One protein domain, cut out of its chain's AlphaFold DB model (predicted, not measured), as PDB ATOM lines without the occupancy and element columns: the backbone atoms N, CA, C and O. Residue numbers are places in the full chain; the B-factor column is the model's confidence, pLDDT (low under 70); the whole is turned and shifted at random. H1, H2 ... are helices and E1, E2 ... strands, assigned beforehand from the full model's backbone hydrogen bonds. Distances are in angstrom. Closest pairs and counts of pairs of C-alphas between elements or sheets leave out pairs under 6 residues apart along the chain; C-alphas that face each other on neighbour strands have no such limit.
ATOM      1  N   LYS A 151     273.787 247.060 304.019       92.25
ATOM      2  CA  LYS A 151     275.139 247.358 304.498       92.25
ATOM      3  C   LYS A 151     275.319 248.859 304.661       92.25
ATOM      4  O   LYS A 151     274.865 249.639 303.832       92.25
ATOM      5  N   THR A 152     276.030 249.262 305.708       92.88
ATOM      6  CA  THR A 152     276.438 250.656 305.905       92.88
ATOM      7  C   THR A 152     277.758 250.928 305.189       92.88
ATOM      8  O   THR A 152     278.728 250.191 305.391       92.88
ATOM      9  N   ILE A 153     277.810 251.993 304.390       91.19
ATOM     10  CA  ILE A 153     279.029 252.468 303.723       91.19
ATOM     11  C   ILE A 153     279.262 253.955 304.011       91.19
ATOM     12  O   ILE A 153     278.319 254.700 304.292       91.19
ATOM     13  N   LYS A 154     280.526 254.383 303.929       90.94
ATOM     14  CA  LYS A 154     280.918 255.796 303.902       90.94
ATOM     15  C   LYS A 154     281.221 256.167 302.453       90.94
ATOM     16  O   LYS A 154     282.030 255.498 301.823       90.94
ATOM     17  N   THR A 155     280.564 257.189 301.925       91.44
ATOM     18  CA  THR A 155     280.737 257.623 300.536       91.44
ATOM     19  C   THR A 155     280.468 259.112 300.395       91.44
ATOM     20  O   THR A 155     279.667 259.672 301.140       91.44
ATOM     21  N   SER A 156     281.119 259.740 299.423       92.69
ATOM     22  CA  SER A 156     280.825 261.114 299.006       92.69
ATOM     23  C   SER A 156     280.037 261.173 297.697       92.69
ATOM     24  O   SER A 156     279.764 262.257 297.184       92.69
ATOM     25  N   LEU A 157     279.693 260.018 297.128       93.44
ATOM     26  CA  LEU A 157     278.982 259.877 295.862       93.44
ATOM     27  C   LEU A 157     277.562 259.362 296.122       93.44
ATOM     28  O   LEU A 157     277.286 258.748 297.150       93.44
ATOM     29  N   VAL A 158     276.654 259.637 295.190       93.31
ATOM     30  CA  VAL A 158     275.245 259.245 295.288       93.31
ATOM     31  C   VAL A 158     275.027 257.991 294.460       93.31
ATOM     32  O   VAL A 158     275.225 258.007 293.240       93.31
ATOM     33  N   HIS A 159     274.592 256.919 295.112       92.62
ATOM     34  CA  HIS A 159     274.333 255.641 294.463       92.62
ATOM     35  C   HIS A 159     272.866 255.505 294.008       92.62
ATOM     36  O   HIS A 159     271.973 256.100 294.613       92.62
ATOM     37  N   PRO A 160     272.582 254.715 292.955       93.00
ATOM     38  CA  PRO A 160     273.544 254.022 292.094       93.00
ATOM     39  C   PRO A 160     274.364 255.007 291.256       93.00
ATOM     40  O   PRO A 160     273.850 256.039 290.831       93.00
ATOM     41  N   ILE A 161     275.637 254.689 291.022       93.75
ATOM     42  CA  ILE A 161     276.537 255.511 290.205       93.75
ATOM     43  C   ILE A 161     276.426 255.042 288.754       93.75
ATOM     44  O   ILE A 161     276.684 253.881 288.451       93.75
ATOM     45  N   ASN A 162     276.079 255.946 287.838       93.44
ATOM     46  CA  ASN A 162     276.082 255.654 286.406       93.44
ATOM     47  C   ASN A 162     277.458 255.978 285.803       93.44
ATOM     48  O   ASN A 162     277.791 257.153 285.668       93.44
ATOM     49  N   ILE A 163     278.236 254.954 285.442       91.50
ATOM     50  CA  ILE A 163     279.591 255.073 284.856       91.50
ATOM     51  C   ILE A 163     279.628 255.071 283.325       91.50
ATOM     52  O   ILE A 163     280.649 255.392 282.724       91.50
ATOM     53  N   GLU A 164     278.505 254.740 282.696       91.44
ATOM     54  CA  GLU A 164     278.328 254.710 281.242       91.44
ATOM     55  C   GLU A 164     277.449 255.888 280.795       91.44
ATOM     56  O   GLU A 164     276.763 255.844 279.771       91.44
ATOM     57  N   HIS A 165     277.438 256.970 281.584       94.69
ATOM     58  CA  HIS A 165     276.566 258.103 281.319       94.69
ATOM     59  C   HIS A 165     276.932 258.747 279.983       94.69
ATOM     60  O   HIS A 165     278.083 259.110 279.743       94.69
ATOM     61  N   THR A 166     275.943 258.934 279.118       94.06
ATOM     62  CA  THR A 166     276.112 259.646 277.850       94.06
ATOM     63  C   THR A 166     275.433 261.005 277.993       94.06
ATOM     64  O   THR A 166     274.202 261.064 277.945       94.06
ATOM     65  N   PRO A 167     276.191 262.098 278.234       91.75
ATOM     66  CA  PRO A 167     275.608 263.426 278.352       91.75
ATOM     67  C   PRO A 167     274.799 263.777 277.098       91.75
ATOM     68  O   PRO A 167     275.296 263.582 275.985       91.75
ATOM     69  N   PRO A 168     273.568 264.289 277.249       90.75
ATOM     70  CA  PRO A 168     272.754 264.667 276.107       90.75
ATOM     71  C   PRO A 168     273.373 265.877 275.377       90.75
ATOM     72  O   PRO A 168     274.046 266.696 276.012       90.75
ATOM     73  N   PRO A 169     273.149 266.033 274.055       87.75
ATOM     74  CA  PRO A 169     273.751 267.116 273.265       87.75
ATOM     75  C   PRO A 169     273.386 268.526 273.751       87.75
ATOM     76  O   PRO A 169     274.135 269.475 273.531       87.75
ATOM     77  N   ASP A 170     272.241 268.661 274.417       89.94
ATOM     78  CA  ASP A 170     271.742 269.909 274.999       89.94
ATOM     79  C   ASP A 170     272.386 270.252 276.355       89.94
ATOM     80  O   ASP A 170     272.092 271.297 276.929       89.94
ATOM     81  N   SER A 171     273.278 269.392 276.865       84.25
ATOM     82  CA  SER A 171     273.955 269.538 278.159       84.25
ATOM     83  C   SER A 171     273.011 269.615 279.369       84.25
ATOM     84  O   SER A 171     273.436 270.038 280.441       84.25
ATOM     85  N   SER A 172     271.753 269.177 279.231       89.06
ATOM     86  CA  SER A 172     270.743 269.221 280.302       89.06
ATOM     87  C   SER A 172     271.079 268.317 281.491       89.06
ATOM     88  O   SER A 172     270.747 268.628 282.635       89.06
ATOM     89  N   LEU A 173     271.774 267.207 281.233       89.56
ATOM     90  CA  LEU A 173     272.192 266.245 282.247       89.56
ATOM     91  C   LEU A 173     273.680 265.915 282.080       89.56
ATOM     92  O   LEU A 173     274.032 264.850 281.566       89.56
ATOM     93  N   PRO A 174     274.587 266.824 282.466       92.31
ATOM     94  CA  PRO A 174     276.002 266.647 282.200       92.31
ATOM     95  C   PRO A 174     276.636 265.579 283.107       92.31
ATOM     96  O   PRO A 174     276.082 265.184 284.142       92.31
ATOM     97  N   CYS A 175     277.824 265.124 282.703       93.25
ATOM     98  CA  CYS A 175     278.721 264.339 283.549       93.25
ATOM     99  C   CYS A 175     279.207 265.203 284.715       93.25
ATOM    100  O   CYS A 175     279.750 266.281 284.481       93.25
ATOM    101  N   HIS A 176     279.066 264.711 285.947       92.50
ATOM    102  CA  HIS A 176     279.462 265.462 287.140       92.50
ATOM    103  C   HIS A 176     280.970 265.739 287.180       92.50
ATOM    104  O   HIS A 176     281.376 266.824 287.579       92.50
ATOM    105  N   TRP A 177     281.789 264.800 286.702       91.44
ATOM    106  CA  TRP A 177     283.243 264.956 286.633       91.44
ATOM    107  C   TRP A 177     283.699 265.946 285.562       91.44
ATOM    108  O   TRP A 177     284.718 266.606 285.746       91.44
ATOM    109  N   CYS A 178     282.957 266.069 284.457       88.94
ATOM    110  CA  CYS A 178     283.292 267.031 283.408       88.94
ATOM    111  C   CYS A 178     282.889 268.456 283.795       88.94
ATOM    112  O   CYS A 178     283.626 269.392 283.504       88.94
ATOM    113  N   THR A 179     281.716 268.641 284.410       86.44
ATOM    114  CA  THR A 179     281.229 269.987 284.758       86.44
ATOM    115  C   THR A 179     281.806 270.526 286.048       86.44
ATOM    116  O   THR A 179     281.934 271.738 286.185       86.44
ATOM    117  N   SER A 180     282.152 269.651 286.990       82.81
ATOM    118  CA  SER A 180     282.799 270.034 288.235       82.81
ATOM    119  C   SER A 180     283.918 269.043 288.549       82.81
ATOM    120  O   SER A 180     283.666 267.993 289.142       82.81
ATOM    121  N   PRO A 181     285.179 269.369 288.208       76.38
ATOM    122  CA  PRO A 181     286.332 268.567 288.620       76.38
ATOM    123  C   PRO A 181     286.379 268.328 290.139       76.38
ATOM    124  O   PRO A 181     286.852 267.290 290.599       76.38
ATOM    125  N   ILE A 182     285.806 269.249 290.922       87.38
ATOM    126  CA  ILE A 182     285.663 269.166 292.383       87.38
ATOM    127  C   ILE A 182     284.781 268.001 292.800       87.38
ATOM    128  O   ILE A 182     285.014 267.416 293.851       87.38
ATOM    129  N   TYR A 183     283.808 267.608 291.980       90.56
ATOM    130  CA  TYR A 183     282.961 266.463 292.285       90.56
ATOM    131  C   TYR A 183     283.773 265.169 292.414       90.56
ATOM    132  O   TYR A 183     283.497 264.360 293.292       90.56
ATOM    133  N   GLY A 184     284.828 264.989 291.613       91.31
ATOM    134  CA  GLY A 184     285.744 263.855 291.787       91.31
ATOM    135  C   GLY A 184     286.618 263.961 293.040       91.31
ATOM    136  O   GLY A 184     287.003 262.947 293.620       91.31
ATOM    137  N   ILE A 185     286.903 265.187 293.485       92.50
ATOM    138  CA  ILE A 185     287.754 265.464 294.648       92.50
ATOM    139  C   ILE A 185     286.972 265.300 295.954       92.50
ATOM    140  O   ILE A 185     287.412 264.574 296.840       92.50
ATOM    141  N   LEU A 186     285.818 265.955 296.072       90.94
ATOM    142  CA  LEU A 186     285.043 266.073 297.308       90.94
ATOM    143  C   LEU A 186     283.672 265.391 297.234       90.94
ATOM    144  O   LEU A 186     283.084 265.096 298.272       90.94
ATOM    145  N   GLY A 187     283.149 265.125 296.034       91.06
ATOM    146  CA  GLY A 187     281.780 264.641 295.855       91.06
ATOM    147  C   GLY A 187     280.769 265.607 296.472       91.06
ATOM    148  O   GLY A 187     280.852 266.818 296.278       91.06
ATOM    149  N   LEU A 188     279.826 265.070 297.242       88.56
ATOM    150  CA  LEU A 188     278.910 265.822 298.108       88.56
ATOM    151  C   LEU A 188     279.369 265.846 299.581       88.56
ATOM    152  O   LEU A 188     278.576 266.152 300.473       88.56
ATOM    153  N   GLY A 189     280.644 265.529 299.824       87.25
ATOM    154  CA  GLY A 189     281.223 265.330 301.149       87.25
ATOM    155  C   GLY A 189     280.938 263.934 301.725       87.25
ATOM    156  O   GLY A 189     279.959 263.293 301.339       87.25
ATOM    157  N   PRO A 190     281.786 263.442 302.646       87.81
ATOM    158  CA  PRO A 190     281.675 262.094 303.190       87.81
ATOM    159  C   PRO A 190     280.402 261.930 304.021       87.81
ATOM    160  O   PRO A 190     280.177 262.641 304.999       87.81
ATOM    161  N   ARG A 191     279.578 260.948 303.654       87.81
ATOM    162  CA  ARG A 191     278.300 260.633 304.301       87.81
ATOM    163  C   ARG A 191     278.226 259.151 304.626       87.81
ATOM    164  O   ARG A 191     278.816 258.319 303.940       87.81
ATOM    165  N   THR A 192     277.502 258.807 305.685       90.69
ATOM    166  CA  THR A 192     277.216 257.413 306.043       90.69
ATOM    167  C   THR A 192     275.813 257.054 305.570       90.69
ATOM    168  O   THR A 192     274.840 257.654 306.019       90.69
ATOM    169  N   VAL A 193     275.707 256.079 304.669       91.25
ATOM    170  CA  VAL A 193     274.439 255.647 304.057       91.25
ATOM    171  C   VAL A 193     274.254 254.138 304.218       91.25
ATOM    172  O   VAL A 193     275.237 253.401 304.338       91.25
ATOM    173  N   GLN A 194     273.005 253.661 304.225       93.56
ATOM    174  CA  GLN A 194     272.721 252.235 304.041       93.56
ATOM    175  C   GLN A 194     272.410 251.946 302.582       93.56
ATOM    176  O   GLN A 194     271.584 252.622 301.965       93.56
ATOM    177  N   VAL A 195     273.022 250.883 302.075       92.75
ATOM    178  CA  VAL A 195     272.861 250.410 300.705       92.75
ATOM    179  C   VAL A 195     272.472 248.940 300.663       92.75
ATOM    180  O   VAL A 195     272.827 248.166 301.553       92.75
ATOM    181  N   LEU A 196     271.780 248.550 299.598       92.88
ATOM    182  CA  LEU A 196     271.739 247.167 299.136       92.88
ATOM    183  C   LEU A 196     272.919 246.946 298.184       92.88
ATOM    184  O   LEU A 196     273.060 247.682 297.209       92.88
ATOM    185  N   ASP A 197     273.768 245.967 298.496       90.88
ATOM    186  CA  ASP A 197     274.937 245.579 297.696       90.88
ATOM    187  C   ASP A 197     274.579 244.410 296.776       90.88
ATOM    188  O   ASP A 197     274.290 243.311 297.255       90.88
ATOM    189  N   TYR A 198     274.598 244.641 295.464       88.31
ATOM    190  CA  TYR A 198     274.305 243.616 294.460       88.31
ATOM    191  C   TYR A 198     275.552 242.819 294.025       88.31
ATOM    192  O   TYR A 198     275.437 241.875 293.243       88.31
ATOM    193  N   GLY A 199     276.742 243.139 294.549       83.50
ATOM    194  CA  GLY A 199     278.002 242.415 294.320       83.50
ATOM    195  C   GLY A 199     278.731 242.751 293.008       83.50
ATOM    196  O   GLY A 199     279.924 242.464 292.856       83.50
ATOM    197  N   ASP A 200     278.049 243.414 292.081       81.88
ATOM    198  CA  ASP A 200     278.557 243.886 290.788       81.88
ATOM    199  C   ASP A 200     279.102 245.328 290.840       81.88
ATOM    200  O   ASP A 200     279.580 245.848 289.835       81.88
ATOM    201  N   GLY A 201     279.084 245.955 292.022       80.88
ATOM    202  CA  GLY A 201     279.398 247.376 292.213       80.88
ATOM    203  C   GLY A 201     278.171 248.282 292.209       80.88
ATOM    204  O   GLY A 201     278.286 249.465 292.528       80.88
ATOM    205  N   THR A 202     276.993 247.736 291.906       87.25
ATOM    206  CA  THR A 202     275.735 248.457 292.038       87.25
ATOM    207  C   THR A 202     275.336 248.502 293.507       87.25
ATOM    208  O   THR A 202     275.043 247.484 294.139       87.25
ATOM    209  N   TYR A 203     275.283 249.720 294.036       90.75
ATOM    210  CA  TYR A 203     274.687 250.016 295.328       90.75
ATOM    211  C   TYR A 203     273.357 250.737 295.123       90.75
ATOM    212  O   TYR A 203     273.265 251.662 294.318       90.75
ATOM    213  N   LEU A 204     272.329 250.336 295.867       90.94
ATOM    214  CA  LEU A 204     271.072 251.080 295.943       90.94
ATOM    215  C   LEU A 204     270.930 251.677 297.339       90.94
ATOM    216  O   LEU A 204     270.813 250.929 298.307       90.94
ATOM    217  N   GLU A 205     270.929 253.005 297.450       90.69
ATOM    218  CA  GLU A 205     270.724 253.672 298.739       90.69
ATOM    219  C   GLU A 205     269.283 253.480 299.218       90.69
ATOM    220  O   GLU A 205     268.328 253.796 298.511       90.69
ATOM    221  N   ILE A 206     269.130 252.963 300.437       89.12
ATOM    222  CA  ILE A 206     267.824 252.711 301.069       89.12
ATOM    223  C   ILE A 206     267.563 253.630 302.267       89.12
ATOM    224  O   ILE A 206     266.416 253.804 302.669       89.12
ATOM    225  N   SER A 207     268.608 254.231 302.845       82.00
ATOM    226  CA  SER A 207     268.487 255.308 303.832       82.00
ATOM    227  C   SER A 207     269.789 256.104 303.952       82.00
ATOM    228  O   SER A 207     270.873 255.590 303.672       82.00
ATOM    229  N   GLY A 208     269.674 257.361 304.379       75.75
ATOM    230  CA  GLY A 208     270.785 258.303 304.502       75.75
ATOM    231  C   GLY A 208     270.431 259.674 303.932       75.75
ATOM    232  O   GLY A 208     269.368 259.859 303.333       75.75
ATOM    233  N   ASP A 209     271.322 260.640 304.124       70.25
ATOM    234  CA  ASP A 209     271.017 262.040 303.820       70.25
ATOM    235  C   ASP A 209     270.825 262.307 302.323       70.25
ATOM    236  O   ASP A 209     269.977 263.113 301.957       70.25
ATOM    237  N   HIS A 210     271.547 261.615 301.436       76.56
ATOM    238  CA  HIS A 210     271.369 261.785 299.989       76.56
ATOM    239  C   HIS A 210     269.957 261.390 299.533       76.56
ATOM    240  O   HIS A 210     269.334 262.118 298.754       76.56
ATOM    241  N   ALA A 211     269.436 260.276 300.061       69.31
ATOM    242  CA  ALA A 211     268.079 259.806 299.799       69.31
ATOM    243  C   ALA A 211     267.024 260.764 300.381       69.31
ATOM    244  O   ALA A 211     266.036 261.074 299.712       69.31
ATOM    245  N   ALA A 212     267.250 261.287 301.593       72.06
ATOM    246  CA  ALA A 212     266.368 262.275 302.219       72.06
ATOM    247  C   ALA A 212     266.348 263.615 301.456       72.06
ATOM    248  O   ALA A 212     265.286 264.209 301.265       72.06
ATOM    249  N   GLU A 213     267.506 264.060 300.961       79.94
ATOM    250  CA  GLU A 213     267.686 265.274 300.156       79.94
ATOM    251  C   GLU A 213     267.261 265.096 298.681       79.94
ATOM    252  O   GLU A 213     267.321 266.055 297.909       79.94
ATOM    253  N   LYS A 214     266.829 263.892 298.266       80.62
ATOM    254  CA  LYS A 214     266.469 263.546 296.875       80.62
ATOM    255  C   LYS A 214     267.560 263.929 295.866       80.62
ATOM    256  O   LYS A 214     267.272 264.418 294.769       80.62
ATOM    257  N   ARG A 215     268.826 263.727 296.242       84.88
ATOM    258  CA  ARG A 215     269.961 263.977 295.349       84.88
ATOM    259  C   ARG A 215     269.911 263.018 294.166       84.88
ATOM    260  O   ARG A 215     269.515 261.864 294.288       84.88
ATOM    261  N   GLN A 216     270.319 263.514 293.003       87.81
ATOM    262  CA  GLN A 216     270.436 262.674 291.819       87.81
ATOM    263  C   GLN A 216     271.656 261.762 291.941       87.81
ATOM    264  O   GLN A 216     272.702 262.194 292.427       87.81
ATOM    265  N   SER A 217     271.530 260.547 291.413       92.19
ATOM    266  CA  SER A 217     272.636 259.618 291.191       92.19
ATOM    267  C   SER A 217     273.855 260.298 290.572       92.19
ATOM    268  O   SER A 217     273.728 261.108 289.643       92.19
ATOM    269  N   SER A 218     275.044 259.923 291.045       94.31
ATOM    270  CA  SER A 218     276.303 260.321 290.423       94.31
ATOM    271  C   SER A 218     276.374 259.791 288.989       94.31
ATOM    272  O   SER A 218     275.882 258.710 288.668       94.31
ATOM    273  N   ARG A 219     276.990 260.577 288.104       94.81
ATOM    274  CA  ARG A 219     277.043 260.315 286.658       94.81
ATOM    275  C   ARG A 219     278.436 260.614 286.140       94.81
ATOM    276  O   ARG A 219     278.824 261.782 286.091       94.81
ATOM    277  N   MET A 220     279.152 259.568 285.771       95.06
ATOM    278  CA  MET A 220     280.456 259.600 285.131       95.06
ATOM    279  C   MET A 220     280.271 259.193 283.672       95.06
ATOM    280  O   MET A 220     279.600 258.206 283.384       95.06
ATOM    281  N   CYS A 221     280.811 259.984 282.748       95.12
ATOM    282  CA  CYS A 221     280.771 259.622 281.341       95.12
ATOM    283  C   CYS A 221     281.835 258.586 280.993       95.12
ATOM    284  O   CYS A 221     282.836 258.443 281.696       95.12
ATOM    285  N   VAL A 222     281.645 257.942 279.842       94.62
ATOM    286  CA  VAL A 222     282.572 256.936 279.311       94.62
ATOM    287  C   VAL A 222     284.003 257.474 279.211       94.62
ATOM    288  O   VAL A 222     284.938 256.763 279.549       94.62
ATOM    289  N   THR A 223     284.208 258.737 278.823       94.75
ATOM    290  CA  THR A 223     285.560 259.325 278.765       94.75
ATOM    291  C   THR A 223     286.214 259.392 280.145       94.75
ATOM    292  O   THR A 223     287.332 258.916 280.304       94.75
TER     293      THR A 223
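What this domain is: This is residues 151 to 223 of the 365 residues of an uncharacterized protein of Aspergillus ellipticus CBS 707.79 (UniProt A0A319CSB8). A strongly twisted three-stranded sheet, E1, E3 and E4, makes one end of this model, and a short pair of strands, E2 and E5, lies toward the other end, apart from it. The small helices H1 and H2 run along one side between these ends, H3 sits on the three-stranded sheet, and the loop of residues 166 to 175 reaches the end far from E1. The printed part has 73 residues, with three named helices and five named strands in the order E1 E2 H1 H2 E3 E4 H3 E5; the class is mixed, helices and strands. The larger sheet has the order E1, E3, E4 and is antiparallel, while E2 and E5 are parallel. The whole is compact, with a radius of gyration of the C-alphas of 12.4 A, and only just elongated, spanning 36 by 24 by 20 A.

Where its parts are: Find C-alpha 151 at (275.139, 247.358, 304.498), where E1 begins; it runs through residue 155, 12.3 A. E2 follows at residues 162 to 165, 5.7 A. Next come H1, residues 176 to 179, 5.4 A, and H2, residues 181 to 186, 9.1 A. Look for C-alpha 191 at (278.300, 260.633, 304.301), where the longest strand, E3, starts and runs 16.8 A to residue 197. E4 covers residues 203 to 207, 11.8 A, and H3 residues 209 to 212, 4.9 A. E5, residues 219 to 221, 6.5 A, ends at C-alpha 221, (280.771, 259.622, 281.341).

How they stand to each other: Start at the inner strand E3. Its edge neighbour E1 is antiparallel at 134 degrees, with N 153 and O 193 2.9 A apart. On the other edge, E4 forms a hairpin with E3, antiparallel at 122 degrees, with N 196 and O 204 2.9 A apart. H3 is on this sheet at a height of 7.6 A, over none of its strands, but only just: 2 of its 4 C-alphas fall on E3. Its closest C-alphas to E3 are those of Asp 209 and Val 193, 7.3 A apart. E2 and E5 are parallel at 42 degrees, with N 220 and O 162 2.8 A apart. The closest C-alphas of H1 and E5, His 176 and Arg 219, are 5.7 A apart. H1 and H2 touch only at the corner, with Trp 177 and Gly 184 closest at 5.8 A between C-alphas. H2 has 1 of 2 O i to N i+4 pairs within hydrogen-bond range; H1 and H3 are too short for such a pair.

The domain as a whole: The C-alphas farthest apart are those of Lys 151 and Asp 170, 37.3 A. The printed part has no cut and no long link. The mean pLDDT of the printed part is 88.8, and residue 211 is under 70.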